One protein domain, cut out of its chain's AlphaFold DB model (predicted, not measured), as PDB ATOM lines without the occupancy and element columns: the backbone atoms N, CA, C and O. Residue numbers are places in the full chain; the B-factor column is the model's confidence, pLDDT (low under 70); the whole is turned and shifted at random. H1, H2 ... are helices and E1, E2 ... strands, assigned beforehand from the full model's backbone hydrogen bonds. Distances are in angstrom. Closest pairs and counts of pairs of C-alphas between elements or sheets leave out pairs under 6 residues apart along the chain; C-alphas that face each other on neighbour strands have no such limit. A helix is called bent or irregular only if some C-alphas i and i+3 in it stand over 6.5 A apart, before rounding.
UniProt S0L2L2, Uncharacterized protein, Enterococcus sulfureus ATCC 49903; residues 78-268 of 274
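AT A GLANCE: This is residues 78 to 268 of the 274 residues of an uncharacterized protein of Enterococcus sulfureus ATCC 49903 (UniProt S0L2L2). A small three-stranded sheet, E2, E3 and E4, sits in the middle between two groups of helices: H2 and H8 pack on one face with H1 and H7 beyond, and H3 and H5 pack on the other with H4 and H6 beyond. These are three layers, helices on both faces of a sheet; residues 211 to 228 lead from one helix group to the other, and E1 pairs with no named strand. The printed part has 191 residues, with named elements in the order H1, H2, E1, E2, E3, H3, H4, H5, H6, H7, H8, E4, eight helices and four strands. The sheet, in the order E2, E3, E4, is antiparallel; the class is mostly helix, and the whole is compact, with a radius of gyration of the C-alphas of 17.2 A and spans of 51 by 38 by 26 A.

IN THESE COORDINATES: H1, residues 78 to 95, begins at C-alpha 78 (-53.834, 37.796, 13.549) and is 26.5 A long. H2 is residues 100 to 112, 18.5 A; E1 116 to 120; E2 128 to 133, 16.9 A; E3 137 to 143, 20.1 A. H3 is residues 151 to 159, H4 165 to 174, H5 179 to 194, 22.3 A, and H6 203 to 210. H4 is irregular: C-alphas 166 and 169 are 7.5 A apart. H7 is residues 229 to 239, H8 243 to 255, 18.0 A, and E4 262 to 267, ending at C-alpha 267 (-39.140, 28.455, -24.021).

HOW THE PARTS SIT: E2 and E3 form an antiparallel hairpin, with N 130 and O 141 2.9 A apart, within hydrogen-bond range. E3 and E4 are antiparallel, with N 140 and O 264 at 2.9 A. H2 runs across the strands at a height over the sheet of 9.4 A. On the opposite face, H3 at 7.9 A and H5 at 9.7 A run across them too. H1, H2 and H7 form a bundle, helices side by side; H1 and H2 touch only at the corner, closest at the C-alphas of Tyr 94 and Ala 100, 5.5 A. H2 touches H7 at a shallow tilt of 18 degrees, closest at the C-alphas of Cys 107 and Tyr 235, 6.7 A. H1 touches H8, closest at the C-alphas of Cys 88 and Val 249, 5.1 A. H6 touches H4, closest at the C-alphas of Leu 173 and Ile 203, 6.2 A. Every O i to N i+4 pair is within hydrogen-bond range in H3, H5, H6, H7 and H8; the figures are 12 of 14 in H1, 8 of 9 in H2 and 4 of 6 in H4.

THE WHOLE: The C-alphas farthest apart, Thr 78 and Ile 198, are 55.0 A apart. The printed part has no cut, and the link from H6 to H7 is long. Residues 113, 216 to 218 and 220 to 224 have pLDDT under 70.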
ATOM      1  N   THR A  78     -54.610  37.215  12.441       72.75
ATOM      2  CA  THR A  78     -53.834  37.796  13.549       72.75
ATOM      3  C   THR A  78     -52.379  37.344  13.539       72.75
ATOM      4  O   THR A  78     -51.489  38.127  13.871       72.75
ATOM      5  N   ARG A  79     -52.128  36.100  13.125       75.75
ATOM      6  CA  ARG A  79     -50.784  35.528  13.018       75.75
ATOM      7  C   ARG A  79     -50.140  35.832  11.670       75.75
ATOM      8  O   ARG A  79     -48.975  36.228  11.617       75.75
ATOM      9  N   ASP A  80     -50.884  35.625  10.593       85.19
ATOM     10  CA  ASP A  80     -50.310  35.549   9.252       85.19
ATOM     11  C   ASP A  80     -50.062  36.940   8.655       85.19
ATOM     12  O   ASP A  80     -49.112  37.119   7.894       85.19
ATOM     13  N   GLN A  81     -50.843  37.956   9.041       86.94
ATOM     14  CA  GLN A  81     -50.719  39.301   8.472       86.94
ATOM     15  C   GLN A  81     -49.368  39.961   8.782       86.94
ATOM     16  O   GLN A  81     -48.820  40.642   7.916       86.94
ATOM     17  N   THR A  82     -48.798  39.727   9.970       90.12
ATOM     18  CA  THR A  82     -47.465  40.237  10.333       90.12
ATOM     19  C   THR A  82     -46.388  39.639   9.428       90.12
ATOM     20  O   THR A  82     -45.600  40.377   8.840       90.12
ATOM     21  N   ILE A  83     -46.414  38.314   9.232       92.25
ATOM     22  CA  ILE A  83     -45.474  37.601   8.353       92.25
ATOM     23  C   ILE A  83     -45.616  38.103   6.912       92.25
ATOM     24  O   ILE A  83     -44.622  38.412   6.256       92.25
ATOM     25  N   VAL A  84     -46.856  38.221   6.423       94.00
ATOM     26  CA  VAL A  84     -47.141  38.730   5.076       94.00
ATOM     27  C   VAL A  84     -46.587  40.145   4.902       94.00
ATOM     28  O   VAL A  84     -45.967  40.429   3.878       94.00
ATOM     29  N   GLN A  85     -46.782  41.031   5.880       93.50
ATOM     30  CA  GLN A  85     -46.332  42.420   5.804       93.50
ATOM     31  C   GLN A  85     -44.802  42.540   5.790       93.50
ATOM     32  O   GLN A  85     -44.258  43.295   4.977       93.50
ATOM     33  N   GLU A  86     -44.114  41.797   6.659       95.00
ATOM     34  CA  GLU A  86     -42.649  41.752   6.719       95.00
ATOM     35  C   GLU A  86     -42.071  41.239   5.395       95.00
ATOM     36  O   GLU A  86     -41.310  41.947   4.732       95.00
ATOM     37  N   MET A  87     -42.524  40.067   4.941       96.12
ATOM     38  CA  MET A  87     -42.069  39.457   3.690       96.12
ATOM     39  C   MET A  87     -42.378  40.330   2.470       96.12
ATOM     40  O   MET A  87     -41.544  40.462   1.574       96.12
ATOM     41  N   CYS A  88     -43.550  40.968   2.429       95.12
ATOM     42  CA  CYS A  88     -43.923  41.874   1.343       95.12
ATOM     43  C   CYS A  88     -43.015  43.107   1.302       95.12
ATOM     44  O   CYS A  88     -42.597  43.524   0.224       95.12
ATOM     45  N   THR A  89     -42.693  43.685   2.460       95.31
ATOM     46  CA  THR A  89     -41.818  44.861   2.554       95.31
ATOM     47  C   THR A  89     -40.408  44.515   2.085       95.31
ATOM     48  O   THR A  89     -39.813  45.253   1.296       95.31
ATOM     49  N   THR A  90     -39.891  43.357   2.502       95.06
ATOM     50  CA  THR A  90     -38.597  42.861   2.034       95.06
ATOM     51  C   THR A  90     -38.609  42.608   0.525       95.06
ATOM     52  O   THR A  90     -37.707  43.080  -0.167       95.06
ATOM     53  N   LEU A  91     -39.644  41.954  -0.016       94.62
ATOM     54  CA  LEU A  91     -39.768  41.722  -1.459       94.62
ATOM     55  C   LEU A  91     -39.796  43.041  -2.240       94.62
ATOM     56  O   LEU A  91     -39.031  43.198  -3.188       94.62
ATOM     57  N   LEU A  92     -40.608  44.014  -1.809       93.38
ATOM     58  CA  LEU A  92     -40.701  45.340  -2.432       93.38
ATOM     59  C   LEU A  92     -39.353  46.064  -2.482       93.38
ATOM     60  O   LEU A  92     -39.076  46.745  -3.470       93.38
ATOM     61  N   SER A  93     -38.496  45.885  -1.470       92.88
ATOM     62  CA  SER A  93     -37.145  46.455  -1.490       92.88
ATOM     63  C   SER A  93     -36.283  45.885  -2.626       92.88
ATOM     64  O   SER A  93     -35.553  46.635  -3.275       92.88
ATOM     65  N   TYR A  94     -36.434  44.593  -2.950       90.88
ATOM     66  CA  TYR A  94     -35.773  43.966  -4.097       90.88
ATOM     67  C   TYR A  94     -36.422  44.332  -5.431       90.88
ATOM     68  O   TYR A  94     -35.733  44.325  -6.450       90.88
ATOM     69  N   LEU A  95     -37.710  44.697  -5.461       85.38
ATOM     70  CA  LEU A  95     -38.396  45.048  -6.711       85.38
ATOM     71  C   LEU A  95     -37.877  46.334  -7.373       85.38
ATOM     72  O   LEU A  95     -38.140  46.558  -8.551       85.38
ATOM     73  N   GLN A  96     -37.103  47.144  -6.648       79.06
ATOM     74  CA  GLN A  96     -36.413  48.323  -7.186       79.06
ATOM     75  C   GLN A  96     -35.050  47.994  -7.821       79.06
ATOM     76  O   GLN A  96     -34.393  48.872  -8.379       79.06
ATOM     77  N   SER A  97     -34.595  46.744  -7.717       80.69
ATOM     78  CA  SER A  97     -33.300  46.298  -8.230       80.69
ATOM     79  C   SER A  97     -33.400  45.714  -9.643       80.69
ATOM     80  O   SER A  97     -34.468  45.311 -10.105       80.69
ATOM     81  N   TYR A  98     -32.259  45.589 -10.323       76.38
ATOM     82  CA  TYR A  98     -32.187  44.930 -11.632       76.38
ATOM     83  C   TYR A  98     -32.546  43.429 -11.574       76.38
ATOM     84  O   TYR A  98     -32.935  42.856 -12.589       76.38
ATOM     85  N   GLU A  99     -32.464  42.793 -10.398       83.38
ATOM     86  CA  GLU A  99     -32.794  41.375 -10.199       83.38
ATOM     87  C   GLU A  99     -34.256  41.123  -9.789       83.38
ATOM     88  O   GLU A  99     -34.670  39.965  -9.706       83.38
ATOM     89  N   ALA A 100     -35.060  42.180  -9.606       84.88
ATOM     90  CA  ALA A 100     -36.480  42.130  -9.233       84.88
ATOM     91  C   ALA A 100     -37.279  41.074 -10.010       84.88
ATOM     92  O   ALA A 100     -37.978  40.231  -9.447       84.88
ATOM     93  N   LYS A 101     -37.125  41.118 -11.336       85.62
ATOM     94  CA  LYS A 101     -37.782  40.238 -12.302       85.62
ATOM     95  C   LYS A 101     -37.392  38.765 -12.092       85.62
ATOM     96  O   LYS A 101     -38.262  37.899 -12.137       85.62
ATOM     97  N   ARG A 102     -36.117  38.478 -11.800       88.38
ATOM     98  CA  ARG A 102     -35.635  37.113 -11.517       88.38
ATOM     99  C   ARG A 102     -36.149  36.600 -10.175       88.38
ATOM    100  O   ARG A 102     -36.581  35.458 -10.087       88.38
ATOM    101  N   LEU A 103     -36.150  37.439  -9.139       90.69
ATOM    102  CA  LEU A 103     -36.660  37.032  -7.831       90.69
ATOM    103  C   LEU A 103     -38.160  36.711  -7.885       90.69
ATOM    104  O   LEU A 103     -38.574  35.649  -7.426       90.69
ATOM    105  N   LEU A 104     -38.964  37.584  -8.506       90.94
ATOM    106  CA  LEU A 104     -40.390  37.317  -8.725       90.94
ATOM    107  C   LEU A 104     -40.610  36.048  -9.532       90.94
ATOM    108  O   LEU A 104     -41.513  35.276  -9.221       90.94
ATOM    109  N   TYR A 105     -39.777  35.808 -10.542       89.94
ATOM    110  CA  TYR A 105     -39.826  34.566 -11.287       89.94
ATOM    111  C   TYR A 105     -39.679  33.341 -10.367       89.94
ATOM    112  O   TYR A 105     -40.565  32.494 -10.352       89.94
ATOM    113  N   TYR A 106     -38.636  33.265  -9.541       90.31
ATOM    114  CA  TYR A 106     -38.463  32.124  -8.633       90.31
ATOM    115  C   TYR A 106     -39.610  31.988  -7.623       90.31
ATOM    116  O   TYR A 106     -40.155  30.898  -7.452       90.31
ATOM    117  N   CYS A 107     -40.040  33.092  -7.004       91.88
ATOM    118  CA  CYS A 107     -41.158  33.071  -6.059       91.88
ATOM    119  C   CYS A 107     -42.470  32.618  -6.712       91.88
ATOM    120  O   CYS A 107     -43.242  31.885  -6.098       91.88
ATOM    121  N   THR A 108     -42.731  33.032  -7.954       89.19
ATOM    122  CA  THR A 108     -43.959  32.653  -8.664       89.19
ATOM    123  C   THR A 108     -43.983  31.180  -9.060       89.19
ATOM    124  O   THR A 108     -45.030  30.544  -8.974       89.19
ATOM    125  N   GLN A 109     -42.829  30.605  -9.407       85.06
ATOM    126  CA  GLN A 109     -42.714  29.171  -9.694       85.06
ATOM    127  C   GLN A 109     -42.914  28.283  -8.467       85.06
ATOM    128  O   GLN A 109     -43.384  27.156  -8.607       85.06
ATOM    129  N   GLU A 110     -42.568  28.779  -7.281       85.75
ATOM    130  CA  GLU A 110     -42.689  28.023  -6.036       85.75
ATOM    131  C   GLU A 110     -44.152  27.715  -5.687       85.75
ATOM    132  O   GLU A 110     -44.501  26.568  -5.406       85.75
ATOM    133  N   PHE A 111     -45.027  28.727  -5.729       79.62
ATOM    134  CA  PHE A 111     -46.411  28.562  -5.273       79.62
ATOM    135  C   PHE A 111     -47.337  27.978  -6.355       79.62
ATOM    136  O   PHE A 111     -48.314  27.310  -6.019       79.62
ATOM    137  N   GLU A 112     -47.019  28.151  -7.648       74.38
ATOM    138  CA  GLU A 112     -47.780  27.552  -8.761       74.38
ATOM    139  C   GLU A 112     -47.847  26.027  -8.703       74.38
ATOM    140  O   GLU A 112     -48.771  25.433  -9.252       74.38
ATOM    141  N   GLN A 113     -46.890  25.380  -8.046       68.62
ATOM    142  CA  GLN A 113     -46.836  23.923  -7.947       68.62
ATOM    143  C   GLN A 113     -47.697  23.379  -6.801       68.62
ATOM    144  O   GLN A 113     -47.878  22.167  -6.674       68.62
ATOM    145  N   GLN A 114     -48.233  24.258  -5.953       75.69
ATOM    146  CA  GLN A 114     -48.856  23.869  -4.699       75.69
ATOM    147  C   GLN A 114     -50.377  23.952  -4.786       75.69
ATOM    148  O   GLN A 114     -50.961  24.874  -5.358       75.69
ATOM    149  N   LYS A 115     -51.047  22.959  -4.200       77.19
ATOM    150  CA  LYS A 115     -52.503  22.935  -4.093       77.19
ATOM    151  C   LYS A 115     -52.948  23.773  -2.906       77.19
ATOM    152  O   LYS A 115     -52.572  23.488  -1.771       77.19
ATOM    153  N   VAL A 116     -53.808  24.749  -3.168       78.50
ATOM    154  CA  VAL A 116     -54.380  25.623  -2.141       78.50
ATOM    155  C   VAL A 116     -55.869  25.368  -2.056       78.50
ATOM    156  O   VAL A 116     -56.554  25.285  -3.073       78.50
ATOM    157  N   MET A 117     -56.365  25.210  -0.834       79.25
ATOM    158  CA  MET A 117     -57.789  25.245  -0.541       79.25
ATOM    159  C   MET A 117     -57.993  25.716   0.891       79.25
ATOM    160  O   MET A 117     -57.812  24.936   1.828       79.25
ATOM    161  N   GLU A 118     -58.387  26.972   1.048       79.50
ATOM    162  CA  GLU A 118     -58.524  27.600   2.359       79.50
ATOM    163  C   GLU A 118     -59.749  28.502   2.438       79.50
ATOM    164  O   GLU A 118     -60.232  29.036   1.436       79.50
ATOM    165  N   ILE A 119     -60.263  28.644   3.658       79.19
ATOM    166  CA  ILE A 119     -61.375  29.539   3.957       79.19
ATOM    167  C   ILE A 119     -60.770  30.881   4.341       79.19
ATOM    168  O   ILE A 119     -60.089  30.999   5.363       79.19
ATOM    169  N   VAL A 120     -61.037  31.885   3.517       82.44
ATOM    170  CA  VAL A 120     -60.437  33.210   3.628       82.44
ATOM    171  C   VAL A 120     -61.500  34.293   3.857       82.44
ATOM    172  O   VAL A 120     -62.681  34.097   3.541       82.44
ATOM    173  N   PRO A 121     -61.131  35.458   4.416       81.88
ATOM    174  CA  PRO A 121     -61.994  36.635   4.438       81.88
ATOM    175  C   PRO A 121     -62.476  37.033   3.036       81.88
ATOM    176  O   PRO A 121     -61.844  36.719   2.034       81.88
ATOM    177  N   SER A 122     -63.599  37.747   2.948       79.81
ATOM    178  CA  SER A 122     -64.144  38.140   1.640       79.81
ATOM    179  C   SER A 122     -63.232  39.114   0.877       79.81
ATOM    180  O   SER A 122     -63.128  39.010  -0.338       79.81
ATOM    181  N   GLU A 123     -62.526  39.992   1.594       81.94
ATOM    182  CA  GLU A 123     -61.571  40.977   1.048       81.94
ATOM    183  C   GLU A 123     -60.141  40.418   0.917       81.94
ATOM    184  O   GLU A 123     -59.160  41.160   0.894       81.94
ATOM    185  N   PHE A 124     -59.995  39.093   0.916       85.50
ATOM    186  CA  PHE A 124     -58.688  38.457   0.882       85.50
ATOM    187  C   PHE A 124     -58.006  38.659  -0.474       85.50
ATOM    188  O   PHE A 124     -58.551  38.313  -1.523       85.50
ATOM    189  N   ILE A 125     -56.790  39.202  -0.443       87.50
ATOM    190  CA  ILE A 125     -55.973  39.415  -1.636       87.50
ATOM    191  C   ILE A 125     -55.111  38.173  -1.845       87.50
ATOM    192  O   ILE A 125     -54.443  37.714  -0.925       87.50
ATOM    193  N   TYR A 126     -55.103  37.641  -3.061       90.75
ATOM    194  CA  TYR A 126     -54.298  36.478  -3.418       90.75
ATOM    195  C   TYR A 126     -53.697  36.652  -4.808       90.75
ATOM    196  O   TYR A 126     -54.191  37.449  -5.604       90.75
ATOM    197  N   CYS A 127     -52.601  35.944  -5.079       92.25
ATOM    198  CA  CYS A 127     -51.971  35.972  -6.386       92.25
ATOM    199  C   CYS A 127     -52.691  34.959  -7.267       92.25
ATOM    200  O   CYS A 127     -52.724  33.776  -6.941       92.25
ATOM    201  N   TYR A 128     -53.280  35.423  -8.359       89.56
ATOM    202  CA  TYR A 128     -54.001  34.605  -9.319       89.56
ATOM    203  C   TYR A 128     -53.068  34.304 -10.495       89.56
ATOM    204  O   TYR A 128     -52.803  35.202 -11.304       89.56
ATOM    205  N   PRO A 129     -52.496  33.086 -10.554       90.94
ATOM    206  CA  PRO A 129     -51.746  32.634 -11.706       90.94
ATOM    207  C   PRO A 129     -52.694  32.095 -12.779       90.94
ATOM    208  O   PRO A 129     -53.680  31.411 -12.490       90.94
ATOM    209  N   ALA A 130     -52.340  32.323 -14.036       90.81
ATOM    210  CA  ALA A 130     -52.888  31.579 -15.156       90.81
ATOM    211  C   ALA A 130     -51.788  31.307 -16.176       90.81
ATOM    212  O   ALA A 130     -50.967  32.182 -16.459       90.81
ATOM    213  N   THR A 131     -51.821  30.115 -16.768       91.88
ATOM    214  CA  THR A 131     -50.815  29.662 -17.730       91.88
ATOM    215  C   THR A 131     -51.479  29.044 -18.947       91.88
ATOM    216  O   THR A 131     -52.417  28.252 -18.826       91.88
ATOM    217  N   ILE A 132     -50.952  29.375 -20.121       93.12
ATOM    218  CA  ILE A 132     -51.201  28.658 -21.373       93.12
ATOM    219  C   ILE A 132     -49.877  28.110 -21.903       93.12
ATOM    220  O   ILE A 132     -48.820  28.703 -21.681       93.12
ATOM    221  N   ASN A 133     -49.936  26.967 -22.582       93.12
ATOM    222  CA  ASN A 133     -48.762  26.264 -23.090       93.12
ATOM    223  C   ASN A 133     -48.966  25.885 -24.559       93.12
ATOM    224  O   ASN A 133     -50.082  25.560 -24.957       93.12
ATOM    225  N   SER A 134     -47.877  25.900 -25.317       91.75
ATOM    226  CA  SER A 134     -47.696  25.146 -26.554       91.75
ATOM    227  C   SER A 134     -46.498  24.212 -26.391       91.75
ATOM    228  O   SER A 134     -45.812  24.245 -25.368       91.75
ATOM    229  N   THR A 135     -46.217  23.403 -27.411       87.50
ATOM    230  CA  THR A 135     -45.011  22.555 -27.450       87.50
ATOM    231  C   THR A 135     -43.693  23.302 -27.210       87.50
ATOM    232  O   THR A 135     -42.747  22.703 -26.709       87.50
ATOM    233  N   GLN A 136     -43.607  24.584 -27.575       85.69
ATOM    234  CA  GLN A 136     -42.355  25.352 -27.547       85.69
ATOM    235  C   GLN A 136     -42.377  26.509 -26.553       85.69
ATOM    236  O   GLN A 136     -41.315  27.000 -26.171       85.69
ATOM    237  N   LEU A 137     -43.554  26.963 -26.116       89.69
ATOM    238  CA  LEU A 137     -43.683  28.126 -25.244       89.69
ATOM    239  C   LEU A 137     -44.626  27.875 -24.072       89.69
ATOM    240  O   LEU A 137     -45.664  27.234 -24.192       89.69
ATOM    241  N   SER A 138     -44.300  28.483 -22.938       91.31
ATOM    242  CA  SER A 138     -45.213  28.657 -21.812       91.31
ATOM    243  C   SER A 138     -45.375  30.143 -21.525       91.31
ATOM    244  O   SER A 138     -44.379  30.869 -21.437       91.31
ATOM    245  N   LEU A 139     -46.620  30.598 -21.395       92.44
ATOM    246  CA  LEU A 139     -46.954  31.967 -21.015       92.44
ATOM    247  C   LEU A 139     -47.762  31.945 -19.718       92.44
ATOM    248  O   LEU A 139     -48.934  31.564 -19.729       92.44
ATOM    249  N   SER A 140     -47.142  32.411 -18.636       92.38
ATOM    250  CA  SER A 140     -47.781  32.609 -17.334       92.38
ATOM    251  C   SER A 140     -48.051  34.089 -17.072       92.38
ATOM    252  O   SER A 140     -47.267  34.964 -17.447       92.38
ATOM    253  N   ALA A 141     -49.161  34.365 -16.398       92.56
ATOM    254  CA  ALA A 141     -49.527  35.679 -15.895       92.56
ATOM    255  C   ALA A 141     -49.889  35.584 -14.415       92.56
ATOM    256  O   ALA A 141     -50.642  34.694 -14.031       92.56
ATOM    257  N   TYR A 142     -49.411  36.539 -13.622       92.44
ATOM    258  CA  TYR A 142     -49.654  36.636 -12.184       92.44
ATOM    259  C   TYR A 142     -50.225  38.011 -11.857       92.44
ATOM    260  O   TYR A 142     -49.644  39.033 -12.233       92.44
ATOM    261  N   ALA A 143     -51.347  38.052 -11.147       91.81
ATOM    262  CA  ALA A 143     -51.970  39.306 -10.729       91.81
ATOM    263  C   ALA A 143     -52.534  39.219  -9.314       91.81
ATOM    264  O   ALA A 143     -52.804  38.132  -8.813       91.81
ATOM    265  N   ALA A 144     -52.747  40.365  -8.675       90.94
ATOM    266  CA  ALA A 144     -53.423  40.462  -7.383       90.94
ATOM    267  C   ALA A 144     -54.959  40.484  -7.521       90.94
ATOM    268  O   ALA A 144     -55.684  40.543  -6.527       90.94
ATOM    269  N   THR A 145     -55.460  40.455  -8.758       88.19
ATOM    270  CA  THR A 145     -56.884  40.421  -9.105       88.19
ATOM    271  C   THR A 145     -57.226  39.114  -9.815       88.19
ATOM    272  O   THR A 145     -56.397  38.571 -10.535       88.19
ATOM    273  N   ALA A 146     -58.445  38.603  -9.611       84.50
ATOM    274  CA  ALA A 146     -58.852  37.287 -10.118       84.50
ATOM    275  C   ALA A 146     -58.914  37.200 -11.651       84.50
ATOM    276  O   ALA A 146     -58.656  36.150 -12.231       84.50
ATOM    277  N   TRP A 147     -59.256  38.309 -12.306       90.88
ATOM    278  CA  TRP A 147     -59.410  38.383 -13.755       90.88
ATOM    279  C   TRP A 147     -58.691  39.634 -14.278       90.88
ATOM    280  O   TRP A 147     -59.335  40.637 -14.566       90.88
ATOM    281  N   PRO A 148     -57.355  39.639 -14.365       92.88
ATOM    282  CA  PRO A 148     -56.601  40.730 -14.976       92.88
ATOM    283  C   PRO A 148     -56.698  40.665 -16.509       92.88
ATOM    284  O   PRO A 148     -56.850  39.588 -17.081       92.88
ATOM    285  N   MET A 149     -56.513  41.789 -17.211       93.50
ATOM    286  CA  MET A 149     -56.505  41.836 -18.685       93.50
ATOM    287  C   MET A 149     -55.252  41.166 -19.293       93.50
ATOM    288  O   MET A 149     -54.316  41.823 -19.755       93.50
ATOM    289  N   THR A 150     -55.209  39.833 -19.273       94.31
ATOM    290  CA  THR A 150     -54.081  39.023 -19.757       94.31
ATOM    291  C   THR A 150     -54.570  37.834 -20.575       94.31
ATOM    292  O   THR A 150     -55.637  37.284 -20.312       94.31
ATOM    293  N   LEU A 151     -53.760  37.402 -21.546       95.12
ATOM    294  CA  LEU A 151     -54.088  36.253 -22.394       95.12
ATOM    295  C   LEU A 151     -54.293  34.955 -21.595       95.12
ATOM    296  O   LEU A 151     -55.309  34.301 -21.825       95.12
ATOM    297  N   PRO A 152     -53.427  34.580 -20.628       94.94
ATOM    298  CA  PRO A 152     -53.652  33.349 -19.876       94.94
ATOM    299  C   PRO A 152     -54.972  33.348 -19.094       94.94
ATOM    300  O   PRO A 152     -55.672  32.337 -19.078       94.94
ATOM    301  N   HIS A 153     -55.363  34.484 -18.504       94.25
ATOM    302  CA  HIS A 153     -56.629  34.589 -17.774       94.25
ATOM    303  C   HIS A 153     -57.851  34.639 -18.700       94.25
ATOM    304  O   HIS A 153     -58.894  34.095 -18.340       94.25
ATOM    305  N   TYR A 154     -57.727  35.225 -19.894       95.50
ATOM    306  CA  TYR A 154     -58.758  35.140 -20.932       95.50
ATOM    307  C   TYR A 154     -59.045  33.678 -21.309       95.50
ATOM    308  O   TYR A 154     -60.184  33.221 -21.209       95.50
ATOM    309  N   PHE A 155     -58.011  32.908 -21.664       95.06
ATOM    310  CA  PHE A 155     -58.187  31.500 -22.035       95.06
ATOM    311  C   PHE A 155     -58.654  30.636 -20.857       95.06
ATOM    312  O   PHE A 155     -59.436  29.703 -21.049       95.06
ATOM    313  N   LEU A 156     -58.238  30.959 -19.626       91.69
ATOM    314  CA  LEU A 156     -58.766  30.320 -18.420       91.69
ATOM    315  C   LEU A 156     -60.276  30.563 -18.269       91.69
ATOM    316  O   LEU A 156     -61.012  29.607 -18.016       91.69
ATOM    317  N   ALA A 157     -60.738  31.803 -18.458       91.75
ATOM    318  CA  ALA A 157     -62.155  32.155 -18.397       91.75
ATOM    319  C   ALA A 157     -62.969  31.439 -19.488       91.75
ATOM    320  O   ALA A 157     -64.009  30.858 -19.181       91.75
ATOM    321  N   MET A 158     -62.456  31.384 -20.724       92.31
ATOM    322  CA  MET A 158     -63.071  30.634 -21.831       92.31
ATOM    323  C   MET A 158     -63.206  29.142 -21.501       92.31
ATOM    324  O   MET A 158     -64.286  28.567 -21.628       92.31
ATOM    325  N   ARG A 159     -62.141  28.518 -20.977       89.50
ATOM    326  CA  ARG A 159     -62.159  27.110 -20.542       89.50
ATOM    327  C   ARG A 159     -63.175  26.853 -19.428       89.50
ATOM    328  O   ARG A 159     -63.748  25.769 -19.361       89.50
ATOM    329  N   GLN A 160     -63.379  27.833 -18.549       85.56
ATOM    330  CA  GLN A 160     -64.366  27.786 -17.469       85.56
ATOM    331  C   GLN A 160     -65.770  28.241 -17.903       85.56
ATOM    332  O   GLN A 160     -66.673  28.253 -17.071       85.56
ATOM    333  N   GLN A 161     -65.969  28.582 -19.183       87.88
ATOM    334  CA  GLN A 161     -67.238  29.072 -19.736       87.88
ATOM    335  C   GLN A 161     -67.766  30.321 -19.008       87.88
ATOM    336  O   GLN A 161     -68.974  30.513 -18.858       87.88
ATOM    337  N   LEU A 162     -66.855  31.172 -18.533       88.06
ATOM    338  CA  LEU A 162     -67.194  32.414 -17.851       88.06
ATOM    339  C   LEU A 162     -67.370  33.544 -18.864       88.06
ATOM    340  O   LEU A 162     -66.455  33.860 -19.620       88.06
ATOM    341  N   GLN A 163     -68.528  34.199 -18.818       88.81
ATOM    342  CA  GLN A 163     -68.805  35.404 -19.599       88.81
ATOM    343  C   GLN A 163     -68.437  36.638 -18.773       88.81
ATOM    344  O   GLN A 163     -69.192  37.068 -17.900       88.81
ATOM    345  N   LEU A 164     -67.250  37.190 -19.024       93.00
ATOM    346  CA  LEU A 164     -66.729  38.357 -18.312       93.00
ATOM    347  C   LEU A 164     -66.667  39.553 -19.262       93.00
ATOM    348  O   LEU A 164     -65.906  39.542 -20.224       93.00
ATOM    349  N   GLN A 165     -67.421  40.608 -18.948       93.44
ATOM    350  CA  GLN A 165     -67.558  41.825 -19.769       93.44
ATOM    351  C   GLN A 165     -66.215  42.426 -20.207       93.44
ATOM    352  O   GLN A 165     -66.050  42.852 -21.343       93.44
ATOM    353  N   GLN A 166     -65.216  42.414 -19.326       93.31
ATOM    354  CA  GLN A 166     -63.878  42.917 -19.636       93.31
ATOM    355  C   GLN A 166     -63.192  42.195 -20.810       93.31
ATOM    356  O   GLN A 166     -62.327  42.777 -21.452       93.31
ATOM    357  N   TYR A 167     -63.559  40.945 -21.094       95.75
ATOM    358  CA  TYR A 167     -62.968  40.140 -22.160       95.75
ATOM    359  C   TYR A 167     -63.760  40.177 -23.468       95.75
ATOM    360  O   TYR A 167     -63.326  39.554 -24.429       95.75
ATOM    361  N   GLU A 168     -64.857  40.935 -23.548       94.81
ATOM    362  CA  GLU A 168     -65.715  40.994 -24.739       94.81
ATOM    363  C   GLU A 168     -64.929  41.353 -26.012       94.81
ATOM    364  O   GLU A 168     -65.124  40.757 -27.069       94.81
ATOM    365  N   SER A 169     -63.977  42.286 -25.912       94.75
ATOM    366  CA  SER A 169     -63.136  42.677 -27.048       94.75
ATOM    367  C   SER A 169     -62.203  41.556 -27.520       94.75
ATOM    368  O   SER A 169     -61.986  41.415 -28.724       94.75
ATOM    369  N   LEU A 170     -61.673  40.746 -26.597       95.69
ATOM    370  CA  LEU A 170     -60.858  39.574 -26.922       95.69
ATOM    371  C   LEU A 170     -61.731  38.449 -27.483       95.69
ATOM    372  O   LEU A 170     -61.353  37.838 -28.477       95.69
ATOM    373  N   GLU A 171     -62.918  38.229 -26.926       95.06
ATOM    374  CA  GLU A 171     -63.878  37.235 -27.416       95.06
ATOM    375  C   GLU A 171     -64.309  37.534 -28.860       95.06
ATOM    376  O   GLU A 171     -64.293  36.648 -29.708       95.06
ATOM    377  N   GLN A 172     -64.579  38.800 -29.193       95.25
ATOM    378  CA  GLN A 172     -64.871  39.212 -30.572       95.25
ATOM    379  C   GLN A 172     -63.673  39.052 -31.521       95.25
ATOM    380  O   GLN A 172     -63.854  38.834 -32.720       95.25
ATOM    381  N   LEU A 173     -62.449  39.208 -31.009       96.31
ATOM    382  CA  LEU A 173     -61.231  39.231 -31.818       96.31
ATOM    383  C   LEU A 173     -60.659  37.834 -32.083       96.31
ATOM    384  O   LEU A 173     -60.201  37.564 -33.194       96.31
ATOM    385  N   ILE A 174     -60.621  36.990 -31.053       95.62
ATOM    386  CA  ILE A 174     -60.002  35.663 -31.094       95.62
ATOM    387  C   ILE A 174     -60.957  34.531 -30.712       95.62
ATOM    388  O   ILE A 174     -60.675  33.407 -31.103       95.62
ATOM    389  N   GLY A 175     -62.083  34.792 -30.042       91.56
ATOM    390  CA  GLY A 175     -63.146  33.810 -29.784       91.56
ATOM    391  C   GLY A 175     -62.632  32.426 -29.377       91.56
ATOM    392  O   GLY A 175     -61.832  32.311 -28.446       91.56
ATOM    393  N   ASP A 176     -63.041  31.410 -30.142       89.94
ATOM    394  CA  ASP A 176     -62.716  29.987 -29.950       89.94
ATOM    395  C   ASP A 176     -61.322  29.570 -30.463       89.94
ATOM    396  O   ASP A 176     -61.063  28.385 -30.684       89.94
ATOM    397  N   VAL A 177     -60.416  30.520 -30.716       95.75
ATOM    398  CA  VAL A 177     -59.038  30.190 -31.088       95.75
ATOM    399  C   VAL A 177     -58.421  29.293 -30.015       95.75
ATOM    400  O   VAL A 177     -58.421  29.615 -28.828       95.75
ATOM    401  N   ASP A 178     -57.849  28.177 -30.457       94.50
ATOM    402  CA  ASP A 178     -57.130  27.262 -29.584       94.50
ATOM    403  C   ASP A 178     -55.899  27.955 -28.943       94.50
ATOM    404  O   ASP A 178     -55.143  28.637 -29.649       94.50
ATOM    405  N   PRO A 179     -55.686  27.825 -27.617       94.50
ATOM    406  CA  PRO A 179     -54.611  28.521 -26.910       94.50
ATOM    407  C   PRO A 179     -53.204  28.076 -27.330       94.50
ATOM    408  O   PRO A 179     -52.285  28.898 -27.294       94.50
ATOM    409  N   GLU A 180     -53.020  26.816 -27.730       95.44
ATOM    410  CA  GLU A 180     -51.732  26.313 -28.214       95.44
ATOM    411  C   GLU A 180     -51.421  26.923 -29.586       95.44
ATOM    412  O   GLU A 180     -50.371  27.546 -29.761       95.44
ATOM    413  N   TYR A 181     -52.386  26.901 -30.511       95.25
ATOM    414  CA  TYR A 181     -52.241  27.573 -31.804       95.25
ATOM    415  C   TYR A 181     -52.012  29.085 -31.661       95.25
ATOM    416  O   TYR A 181     -51.206  29.672 -32.389       95.25
ATOM    417  N   PHE A 182     -52.691  29.742 -30.714       95.50
ATOM    418  CA  PHE A 182     -52.457  31.155 -30.419       95.50
ATOM    419  C   PHE A 182     -50.995  31.404 -30.029       95.50
ATOM    420  O   PHE A 182     -50.368  32.336 -30.547       95.50
ATOM    421  N   LEU A 183     -50.441  30.582 -29.134       94.44
ATOM    422  CA  LEU A 183     -49.057  30.715 -28.684       94.44
ATOM    423  C   LEU A 183     -48.040  30.480 -29.799       94.44
ATOM    424  O   LEU A 183     -47.066  31.229 -29.872       94.44
ATOM    425  N   ASP A 184     -48.294  29.545 -30.712       93.44
ATOM    426  CA  ASP A 184     -47.438  29.348 -31.887       93.44
ATOM    427  C   ASP A 184     -47.375  30.619 -32.756       93.44
ATOM    428  O   ASP A 184     -46.315  31.016 -33.251       93.44
ATOM    429  N   GLN A 185     -48.492  31.343 -32.894       94.62
ATOM    430  CA  GLN A 185     -48.498  32.634 -33.594       94.62
ATOM    431  C   GLN A 185     -47.742  33.721 -32.819       94.62
ATOM    432  O   GLN A 185     -47.045  34.541 -33.429       94.62
ATOM    433  N   ILE A 186     -47.842  33.730 -31.485       92.12
ATOM    434  CA  ILE A 186     -47.061  34.632 -30.632       92.12
ATOM    435  C   ILE A 186     -45.566  34.370 -30.780       92.12
ATOM    436  O   ILE A 186     -44.809  35.333 -30.917       92.12
ATOM    437  N   GLN A 187     -45.140  33.110 -30.841       90.75
ATOM    438  CA  GLN A 187     -43.746  32.753 -31.077       90.75
ATOM    439  C   GLN A 187     -43.212  33.404 -32.353       90.75
ATOM    440  O   GLN A 187     -42.222  34.137 -32.322       90.75
ATOM    441  N   VAL A 188     -43.922  33.227 -33.470       91.25
ATOM    442  CA  VAL A 188     -43.538  33.804 -34.767       91.25
ATOM    443  C   VAL A 188     -43.469  35.335 -34.701       91.25
ATOM    444  O   VAL A 188     -42.606  35.958 -35.333       91.25
ATOM    445  N   ILE A 189     -44.378  35.973 -33.958       91.12
ATOM    446  CA  ILE A 189     -44.372  37.426 -33.749       91.12
ATOM    447  C   ILE A 189     -43.134  37.855 -32.953       91.12
ATOM    448  O   ILE A 189     -42.469  38.819 -33.343       91.12
ATOM    449  N   LEU A 190     -42.801  37.145 -31.876       87.69
ATOM    450  CA  LEU A 190     -41.643  37.437 -31.033       87.69
ATOM    451  C   LEU A 190     -40.324  37.240 -31.784       87.69
ATOM    452  O   LEU A 190     -39.470  38.124 -31.740       87.69
ATOM    453  N   GLU A 191     -40.186  36.167 -32.564       88.56
ATOM    454  CA  GLU A 191     -39.014  35.930 -33.416       88.56
ATOM    455  C   GLU A 191     -38.812  37.049 -34.447       88.56
ATOM    456  O   GLU A 191     -37.692  37.506 -34.698       88.56
ATOM    457  N   LYS A 192     -39.903  37.529 -35.057       89.69
ATOM    458  CA  LYS A 192     -39.847  38.665 -35.987       89.69
ATOM    459  C   LYS A 192     -39.464  39.956 -35.271       89.69
ATOM    460  O   LYS A 192     -38.654  40.707 -35.816       89.69
ATOM    461  N   LYS A 193     -40.003  40.196 -34.070       86.50
ATOM    462  CA  LYS A 193     -39.679  41.364 -33.239       86.50
ATOM    463  C   LYS A 193     -38.197  41.366 -32.854       86.50
ATOM    464  O   LYS A 193     -37.541  42.387 -33.034       86.50
ATOM    465  N   ALA A 194     -37.654  40.225 -32.426       85.06
ATOM    466  CA  ALA A 194     -36.238  40.064 -32.091       85.06
ATOM    467  C   ALA A 194     -35.316  40.359 -33.287       85.06
ATOM    468  O   ALA A 194     -34.273  40.988 -33.139       85.06
ATOM    469  N   ARG A 195     -35.736  39.982 -34.502       89.31
ATOM    470  CA  ARG A 195     -35.027  40.283 -35.760       89.31
ATOM    471  C   ARG A 195     -35.317  41.683 -36.322       89.31
ATOM    472  O   ARG A 195     -34.980  41.935 -37.478       89.31
ATOM    473  N   GLN A 196     -35.986  42.554 -35.563       87.44
ATOM    474  CA  GLN A 196     -36.386  43.909 -35.972       87.44
ATOM    475  C   GLN A 196     -37.160  43.945 -37.307       87.44
ATOM    476  O   GLN A 196     -37.069  44.893 -38.085       87.44
ATOM    477  N   ARG A 197     -37.930  42.889 -37.602       89.19
ATOM    478  CA  ARG A 197     -38.739  42.792 -38.823       89.19
ATOM    479  C   ARG A 197     -40.108  43.436 -38.626       89.19
ATOM    480  O   ARG A 197     -40.656  43.454 -37.526       89.19
ATOM    481  N   ILE A 198     -40.704  43.882 -39.732       88.69
ATOM    482  CA  ILE A 198     -42.068  44.421 -39.749       88.69
ATOM    483  C   ILE A 198     -43.052  43.348 -39.265       88.69
ATOM    484  O   ILE A 198     -43.163  42.264 -39.850       88.69
ATOM    485  N   LEU A 199     -43.793  43.674 -38.208       89.81
ATOM    486  CA  LEU A 199     -44.876  42.846 -37.690       89.81
ATOM    487  C   LEU A 199     -46.139  43.116 -38.509       89.81
ATOM    488  O   LEU A 199     -46.683  44.219 -38.483       89.81
ATOM    489  N   ARG A 200     -46.598  42.110 -39.259       88.12
ATOM    490  CA  ARG A 200     -47.838  42.218 -40.036       88.12
ATOM    491  C   ARG A 200     -49.041  42.274 -39.085       88.12
ATOM    492  O   ARG A 200     -49.050  41.499 -38.127       88.12
ATOM    493  N   PRO A 201     -50.044  43.133 -39.343       92.12
ATOM    494  CA  PRO A 201     -51.290  43.119 -38.587       92.12
ATOM    495  C   PRO A 201     -51.929  41.729 -38.607       92.12
ATOM    496  O   PRO A 201     -52.022  41.096 -39.658       92.12
ATOM    497  N   SER A 202     -52.351  41.257 -37.441       95.56
ATOM    498  CA  SER A 202     -53.084  40.007 -37.266       95.56
ATOM    499  C   SER A 202     -53.922  40.091 -35.996       95.56
ATOM    500  O   SER A 202     -53.612  40.887 -35.108       95.56
ATOM    501  N   ILE A 203     -54.951  39.248 -35.889       95.75
ATOM    502  CA  ILE A 203     -55.755  39.141 -34.664       95.75
ATOM    503  C   ILE A 203     -54.883  38.795 -33.446       95.75
ATOM    504  O   ILE A 203     -55.077  39.365 -32.378       95.75
ATOM    505  N   PHE A 204     -53.837  37.981 -33.633       95.75
ATOM    506  CA  PHE A 204     -52.874  37.606 -32.590       95.75
ATOM    507  C   PHE A 204     -52.046  38.798 -32.111       95.75
ATOM    508  O   PHE A 204     -51.914  39.029 -30.911       95.75
ATOM    509  N   LEU A 205     -51.518  39.596 -33.047       93.88
ATOM    510  CA  LEU A 205     -50.753  40.796 -32.714       93.88
ATOM    511  C   LEU A 205     -51.638  41.833 -32.016       93.88
ATOM    512  O   LEU A 205     -51.179  42.495 -31.087       93.88
ATOM    513  N   THR A 206     -52.887  41.980 -32.458       94.81
ATOM    514  CA  THR A 206     -53.853  42.893 -31.842       94.81
ATOM    515  C   THR A 206     -54.207  42.441 -30.424       94.81
ATOM    516  O   THR A 206     -54.083  43.245 -29.504       94.81
ATOM    517  N   ALA A 207     -54.528  41.161 -30.210       95.00
ATOM    518  CA  ALA A 207     -54.840  40.608 -28.887       95.00
ATOM    519  C   ALA A 207     -53.649  40.729 -27.918       95.00
ATOM    520  O   ALA A 207     -53.786  41.144 -26.768       95.00
ATOM    521  N   ALA A 208     -52.439  40.451 -28.401       92.00
ATOM    522  CA  ALA A 208     -51.216  40.602 -27.620       92.00
ATOM    523  C   ALA A 208     -50.905  42.061 -27.239       92.00
ATOM    524  O   ALA A 208     -50.302  42.303 -26.198       92.00
ATOM    525  N   LYS A 209     -51.319  43.040 -28.055       91.00
ATOM    526  CA  LYS A 209     -51.207  44.476 -27.740       91.00
ATOM    527  C   LYS A 209     -52.304  44.977 -26.802       91.00
ATOM    528  O   LYS A 209     -52.064  45.925 -26.065       91.00
ATOM    529  N   GLN A 210     -53.493  44.377 -26.851       90.94
ATOM    530  CA  GLN A 210     -54.600  44.679 -25.934       90.94
ATOM    531  C   GLN A 210     -54.346  44.158 -24.511       90.94
ATOM    532  O   GLN A 210     -55.033  44.561 -23.578       90.94
ATOM    533  N   THR A 211     -53.357  43.279 -24.340       90.31
ATOM    534  CA  THR A 211     -52.984  42.668 -23.061       90.31
ATOM    535  C   THR A 211     -51.564  43.056 -22.652       90.31
ATOM    536  O   THR A 211     -50.801  43.637 -23.425       90.31
ATOM    537  N   SER A 212     -51.162  42.695 -21.434       83.81
ATOM    538  CA  SER A 212     -49.836  43.033 -20.894       83.81
ATOM    539  C   SER A 212     -48.658  42.272 -21.521       83.81
ATOM    540  O   SER A 212     -47.524  42.444 -21.070       83.81
ATOM    541  N   LEU A 213     -48.880  41.457 -22.564       84.88
ATOM    542  CA  LEU A 213     -47.841  40.616 -23.170       84.88
ATOM    543  C   LEU A 213     -46.679  41.432 -23.744       84.88
ATOM    544  O   LEU A 213     -45.544  40.977 -23.672       84.88
ATOM    545  N   PHE A 214     -46.935  42.622 -24.298       80.31
ATOM    546  CA  PHE A 214     -45.896  43.529 -24.814       80.31
ATOM    547  C   PHE A 214     -45.548  44.695 -23.885       80.31
ATOM    548  O   PHE A 214     -44.897  45.641 -24.329       80.31
ATOM    549  N   SER A 215     -45.967  44.642 -22.620       74.75
ATOM    550  CA  SER A 215     -45.585  45.653 -21.634       74.75
ATOM    551  C   SER A 215     -44.077  45.615 -21.346       74.75
ATOM    552  O   SER A 215     -43.437  44.571 -21.460       74.75
ATOM    553  N   GLU A 216     -43.503  46.745 -20.925       69.38
ATOM    554  CA  GLU A 216     -42.092  46.832 -20.498       69.38
ATOM    555  C   GLU A 216     -41.790  45.954 -19.264       69.38
ATOM    556  O   GLU A 216     -40.645  45.578 -18.983       69.38
ATOM    557  N   HIS A 217     -42.838  45.582 -18.531       67.56
ATOM    558  CA  HIS A 217     -42.769  44.748 -17.339       67.56
ATOM    559  C   HIS A 217     -42.792  43.247 -17.650       67.56
ATOM    560  O   HIS A 217     -42.390  42.461 -16.791       67.56
ATOM    561  N   ALA A 218     -43.170  42.841 -18.868       68.75
ATOM    562  CA  ALA A 218     -43.116  41.445 -19.280       68.75
ATOM    563  C   ALA A 218     -41.670  40.921 -19.273       68.75
ATOM    564  O   ALA A 218     -40.732  41.603 -19.702       68.75
ATOM    565  N   ILE A 219     -41.493  39.699 -18.774       70.94
ATOM    566  CA  ILE A 219     -40.228  38.978 -18.857       70.94
ATOM    567  C   ILE A 219     -40.263  38.066 -20.073       70.94
ATOM    568  O   ILE A 219     -41.076  37.144 -20.162       70.94
ATOM    569  N   TYR A 220     -39.315  38.302 -20.974       65.12
ATOM    570  CA  TYR A 220     -38.989  37.401 -22.068       65.12
ATOM    571  C   TYR A 220     -37.692  36.699 -21.712       65.12
ATOM    572  O   TYR A 220     -36.643  37.324 -21.813       65.12
ATOM    573  N   GLN A 221     -37.784  35.430 -21.305       65.94
ATOM    574  CA  GLN A 221     -36.656  34.652 -20.786       65.94
ATOM    575  C   GLN A 221     -36.077  35.247 -19.490       65.94
ATOM    576  O   GLN A 221     -35.816  36.439 -19.353       65.94
ATOM    577  N   VAL A 222     -35.915  34.396 -18.483       66.56
ATOM    578  CA  VAL A 222     -35.300  34.801 -17.219       66.56
ATOM    579  C   VAL A 222     -33.818  34.504 -17.351       66.56
ATOM    580  O   VAL A 222     -33.448  33.372 -17.660       66.56
ATOM    581  N   ASP A 223     -32.985  35.520 -17.155       67.06
ATOM    582  CA  ASP A 223     -31.540  35.332 -17.077       67.06
ATOM    583  C   ASP A 223     -31.199  34.369 -15.924       67.06
ATOM    584  O   ASP A 223     -31.776  34.463 -14.838       67.06
ATOM    585  N   GLN A 224     -30.288  33.434 -16.194       69.69
ATOM    586  CA  GLN A 224     -29.842  32.379 -15.280       69.69
ATOM    587  C   GLN A 224     -28.752  32.860 -14.310       69.69
ATOM    588  O   GLN A 224     -28.266  32.079 -13.491       69.69
ATOM    589  N   ASP A 225     -28.367  34.133 -14.391       78.50
ATOM    590  CA  ASP A 225     -27.537  34.800 -13.398       78.50
ATOM    591  C   ASP A 225     -28.005  34.510 -11.956       78.50
ATOM    592  O   ASP A 225     -29.205  34.601 -11.647       78.50
ATOM    593  N   PRO A 226     -27.071  34.214 -11.035       83.19
ATOM    594  CA  PRO A 226     -27.417  33.950  -9.650       83.19
ATOM    595  C   PRO A 226     -28.028  35.196  -8.995       83.19
ATOM    596  O   PRO A 226     -27.577  36.325  -9.198       83.19
ATOM    597  N   LEU A 227     -29.048  34.976  -8.164       89.31
ATOM    598  CA  LEU A 227     -29.571  36.000  -7.258       89.31
ATOM    599  C   LEU A 227     -28.473  36.459  -6.288       89.31
ATOM    600  O   LEU A 227     -27.618  35.657  -5.903       89.31
ATOM    601  N   SER A 228     -28.536  37.709  -5.832       91.62
ATOM    602  CA  SER A 228     -27.695  38.185  -4.728       91.62
ATOM    603  C   SER A 228     -27.891  37.345  -3.458       91.62
ATOM    604  O   SER A 228     -28.959  36.767  -3.247       91.62
ATOM    605  N   ASP A 229     -26.899  37.303  -2.561       93.19
ATOM    606  CA  ASP A 229     -26.997  36.546  -1.298       93.19
ATOM    607  C   ASP A 229     -28.242  36.931  -0.477       93.19
ATOM    608  O   ASP A 229     -28.898  36.076   0.125       93.19
ATOM    609  N   GLY A 230     -28.601  38.220  -0.488       93.19
ATOM    610  CA  GLY A 230     -29.808  38.732   0.162       93.19
ATOM    611  C   GLY A 230     -31.086  38.191  -0.478       93.19
ATOM    612  O   GLY A 230     -31.954  37.670   0.228       93.19
ATOM    613  N   ALA A 231     -31.188  38.255  -1.808       93.06
ATOM    614  CA  ALA A 231     -32.336  37.737  -2.544       93.06
ATOM    615  C   ALA A 231     -32.450  36.204  -2.439       93.06
ATOM    616  O   ALA A 231     -33.552  35.681  -2.281       93.06
ATOM    617  N   GLN A 232     -31.328  35.475  -2.436       93.81
ATOM    618  CA  GLN A 232     -31.310  34.028  -2.192       93.81
ATOM    619  C   GLN A 232     -31.805  33.678  -0.789       93.81
ATOM    620  O   GLN A 232     -32.573  32.730  -0.623       93.81
ATOM    621  N   ARG A 233     -31.370  34.426   0.232       95.62
ATOM    622  CA  ARG A 233     -31.843  34.230   1.604       95.62
ATOM    623  C   ARG A 233     -33.344  34.482   1.704       95.62
ATOM    624  O   ARG A 233     -34.049  33.641   2.254       95.62
ATOM    625  N   PHE A 234     -33.826  35.584   1.129       95.94
ATOM    626  CA  PHE A 234     -35.256  35.876   1.075       95.94
ATOM    627  C   PHE A 234     -36.035  34.752   0.382       95.94
ATOM    628  O   PHE A 234     -37.037  34.287   0.917       95.94
ATOM    629  N   TYR A 235     -35.563  34.273  -0.775       94.81
ATOM    630  CA  TYR A 235     -36.225  33.184  -1.492       94.81
ATOM    631  C   TYR A 235     -36.305  31.911  -0.639       94.81
ATOM    632  O   TYR A 235     -37.375  31.323  -0.529       94.81
ATOM    633  N   LYS A 236     -35.227  31.533   0.061       95.38
ATOM    634  CA  LYS A 236     -35.246  30.386   0.988       95.38
ATOM    635  C   LYS A 236     -36.267  30.550   2.112       95.38
ATOM    636  O   LYS A 236     -36.936  29.581   2.455       95.38
ATOM    637  N   GLU A 237     -36.390  31.747   2.685       96.00
ATOM    638  CA  GLU A 237     -37.403  32.047   3.708       96.00
ATOM    639  C   GLU A 237     -38.821  31.958   3.115       96.00
ATOM    640  O   GLU A 237     -39.698  31.329   3.706       96.00
ATOM    641  N   PHE A 238     -39.025  32.479   1.901       95.00
ATOM    642  CA  PHE A 238     -40.286  32.394   1.161       95.00
ATOM    643  C   PHE A 238     -40.725  30.945   0.891       95.00
ATOM    644  O   PHE A 238     -41.902  30.623   1.048       95.00
ATOM    645  N   GLN A 239     -39.794  30.049   0.550       93.62
ATOM    646  CA  GLN A 239     -40.082  28.626   0.311       93.62
ATOM    647  C   GLN A 239     -40.630  27.893   1.544       93.62
ATOM    648  O   GLN A 239     -41.342  26.905   1.399       93.62
ATOM    649  N   GLN A 240     -40.323  28.365   2.756       92.12
ATOM    650  CA  GLN A 240     -40.816  27.754   3.997       92.12
ATOM    651  C   GLN A 240     -42.229  28.220   4.380       92.12
ATOM    652  O   GLN A 240     -42.830  27.671   5.306       92.12
ATOM    653  N   LEU A 241     -42.755  29.249   3.712       90.94
ATOM    654  CA  LEU A 241     -44.099  29.758   3.960       90.94
ATOM    655  C   LEU A 241     -45.152  28.803   3.394       90.94
ATOM    656  O   LEU A 241     -44.931  28.123   2.394       90.94
ATOM    657  N   SER A 242     -46.340  28.795   4.002       88.06
ATOM    658  CA  SER A 242     -47.483  28.097   3.414       88.06
ATOM    659  C   SER A 242     -47.870  28.741   2.073       88.06
ATOM    660  O   SER A 242     -47.725  29.959   1.912       88.06
ATOM    661  N   PRO A 243     -48.428  27.982   1.116       88.50
ATOM    662  CA  PRO A 243     -48.765  28.530  -0.197       88.50
ATOM    663  C   PRO A 243     -49.831  29.637  -0.158       88.50
ATOM    664  O   PRO A 243     -49.878  30.489  -1.052       88.50
ATOM    665  N   ILE A 244     -50.661  29.686   0.892       88.38
ATOM    666  CA  ILE A 244     -51.568  30.817   1.116       88.38
ATOM    667  C   ILE A 244     -50.807  32.107   1.467       88.38
ATOM    668  O   ILE A 244     -51.124  33.170   0.929       88.38
ATOM    669  N   ILE A 245     -49.784  32.023   2.324       91.25
ATOM    670  CA  ILE A 245     -48.948  33.170   2.696       91.25
ATOM    671  C   ILE A 245     -48.079  33.577   1.501       91.25
ATOM    672  O   ILE A 245     -47.996  34.765   1.195       91.25
ATOM    673  N   GLN A 246     -47.494  32.619   0.775       93.56
ATOM    674  CA  GLN A 246     -46.717  32.885  -0.443       93.56
ATOM    675  C   GLN A 246     -47.521  33.699  -1.464       93.56
ATOM    676  O   GLN A 246     -47.072  34.754  -1.919       93.56
ATOM    677  N   GLY A 247     -48.738  33.248  -1.788       92.56
ATOM    678  CA  GLY A 247     -49.590  33.950  -2.744       92.56
ATOM    679  C   GLY A 247     -50.060  35.317  -2.241       92.56
ATOM    680  O   GLY A 247     -50.156  36.245  -3.040       92.56
ATOM    681  N   GLN A 248     -50.276  35.501  -0.933       92.88
ATOM    682  CA  GLN A 248     -50.553  36.825  -0.359       92.88
ATOM    683  C   GLN A 248     -49.370  37.785  -0.470       92.88
ATOM    684  O   GLN A 248     -49.553  38.940  -0.857       92.88
ATOM    685  N   VAL A 249     -48.162  37.327  -0.131       95.06
ATOM    686  CA  VAL A 249     -46.934  38.128  -0.240       95.06
ATOM    687  C   VAL A 249     -46.748  38.588  -1.682       95.06
ATOM    688  O   VAL A 249     -46.545  39.777  -1.922       95.06
ATOM    689  N   LEU A 250     -46.892  37.671  -2.644       94.69
ATOM    690  CA  LEU A 250     -46.801  37.991  -4.066       94.69
ATOM    691  C   LEU A 250     -47.877  38.979  -4.507       94.69
ATOM    692  O   LEU A 250     -47.559  39.963  -5.166       94.69
ATOM    693  N   ALA A 251     -49.134  38.764  -4.128       93.81
ATOM    694  CA  ALA A 251     -50.218  39.653  -4.524       93.81
ATOM    695  C   ALA A 251     -50.044  41.068  -3.969       93.81
ATOM    696  O   ALA A 251     -50.188  42.046  -4.699       93.81
ATOM    697  N   ASN A 252     -49.680  41.185  -2.690       94.50
ATOM    698  CA  ASN A 252     -49.434  42.476  -2.059       94.50
ATOM    699  C   ASN A 252     -48.224  43.189  -2.671       94.50
ATOM    700  O   ASN A 252     -48.283  44.404  -2.859       94.50
ATOM    701  N   ALA A 253     -47.157  42.455  -3.005       93.81
ATOM    702  CA  ALA A 253     -45.981  43.023  -3.648       93.81
ATOM    703  C   ALA A 253     -46.280  43.474  -5.084       93.81
ATOM    704  O   ALA A 253     -45.926  44.591  -5.451       93.81
ATOM    705  N   LEU A 254     -46.985  42.655  -5.874       91.75
ATOM    706  CA  LEU A 254     -47.391  43.002  -7.237       91.75
ATOM    707  C   LEU A 254     -48.263  44.259  -7.248       91.75
ATOM    708  O   LEU A 254     -47.910  45.213  -7.938       91.75
ATOM    709  N   LYS A 255     -49.291  44.306  -6.394       91.94
ATOM    710  CA  LYS A 255     -50.218  45.441  -6.255       91.94
ATOM    711  C   LYS A 255     -49.546  46.753  -5.859       91.94
ATOM    712  O   LYS A 255     -50.041  47.827  -6.193       91.94
ATOM    713  N   GLN A 256     -48.439  46.676  -5.125       91.56
ATOM    714  CA  GLN A 256     -47.648  47.833  -4.699       91.56
ATOM    715  C   GLN A 256     -46.475  48.142  -5.644       91.56
ATOM    716  O   GLN A 256     -45.734  49.097  -5.412       91.56
ATOM    717  N   SER A 257     -46.299  47.356  -6.706       87.06
ATOM    718  CA  SER A 257     -45.249  47.529  -7.708       87.06
ATOM    719  C   SER A 257     -45.825  48.005  -9.043       87.06
ATOM    720  O   SER A 257     -47.024  47.917  -9.291       87.06
ATOM    721  N   THR A 258     -44.963  48.448  -9.959       84.81
ATOM    722  CA  THR A 258     -45.356  48.703 -11.357       84.81
ATOM    723  C   THR A 258     -45.382  47.427 -12.205       84.81
ATOM    724  O   THR A 258     -45.649  47.495 -13.401       84.81
ATOM    725  N   LEU A 259     -45.083  46.265 -11.611       84.12
ATOM    726  CA  LEU A 259     -44.903  44.994 -12.310       84.12
ATOM    727  C   LEU A 259     -46.202  44.187 -12.455       84.12
ATOM    728  O   LEU A 259     -46.149  43.091 -13.004       84.12
ATOM    729  N   GLU A 260     -47.348  44.687 -11.982       85.81
ATOM    730  CA  GLU A 260     -48.645  44.018 -12.141       85.81
ATOM    731  C   GLU A 260     -49.316  44.344 -13.498       85.81
ATOM    732  O   GLU A 260     -49.387  45.512 -13.885       85.81
ATOM    733  N   PRO A 261     -49.887  43.352 -14.213       90.00
ATOM    734  CA  PRO A 261     -49.708  41.919 -14.006       90.00
ATOM    735  C   PRO A 261     -48.303  41.489 -14.433       90.00
ATOM    736  O   PRO A 261     -47.774  41.943 -15.450       90.00
ATOM    737  N   PHE A 262     -47.722  40.568 -13.673       91.00
ATOM    738  CA  PHE A 262     -46.396  40.048 -13.958       91.00
ATOM    739  C   PHE A 262     -46.506  38.939 -14.999       91.00
ATOM    740  O   PHE A 262     -47.226  37.963 -14.798       91.00
ATOM    741  N   ILE A 263     -45.831  39.109 -16.135       91.12
ATOM    742  CA  ILE A 263     -45.906  38.189 -17.274       91.12
ATOM    743  C   ILE A 263     -44.572  37.472 -17.433       91.12
ATOM    744  O   ILE A 263     -43.529  38.121 -17.529       91.12
ATOM    745  N   VAL A 264     -44.618  36.145 -17.517       89.81
ATOM    746  CA  VAL A 264     -43.449  35.290 -17.725       89.81
ATOM    747  C   VAL A 264     -43.651  34.475 -18.992       89.81
ATOM    748  O   VAL A 264     -44.582  33.677 -19.081       89.81
ATOM    749  N   LEU A 265     -42.753  34.654 -19.960       88.75
ATOM    750  CA  LEU A 265     -42.674  33.818 -21.150       88.75
ATOM    751  C   LEU A 265     -41.420  32.936 -21.103       88.75
ATOM    752  O   LEU A 265     -40.299  33.448 -20.996       88.75
ATOM    753  N   LYS A 266     -41.609  31.622 -21.245       87.00
ATOM    754  CA  LYS A 266     -40.538  30.618 -21.270       87.00
ATOM    755  C   LYS A 266     -40.525  29.847 -22.577       87.00
ATOM    756  O   LYS A 266     -41.583  29.459 -23.059       87.00
ATOM    757  N   SER A 267     -39.324  29.545 -23.066       82.19
ATOM    758  CA  SER A 267     -39.140  28.455 -24.021       82.19
ATOM    759  C   SER A 267     -39.262  27.133 -23.274       82.19
ATOM    760  O   SER A 267     -38.630  26.962 -22.232       82.19
ATOM    761  N   GLN A 268     -40.060  26.213 -23.794       73.25
ATOM    762  CA  GLN A 268     -39.964  24.812 -23.419       73.25
ATOM    763  C   GLN A 268     -38.802  24.251 -24.233       73.25
ATOM    764  O   GLN A 268     -38.891  24.144 -25.454       73.25
TER     765      GLN A 268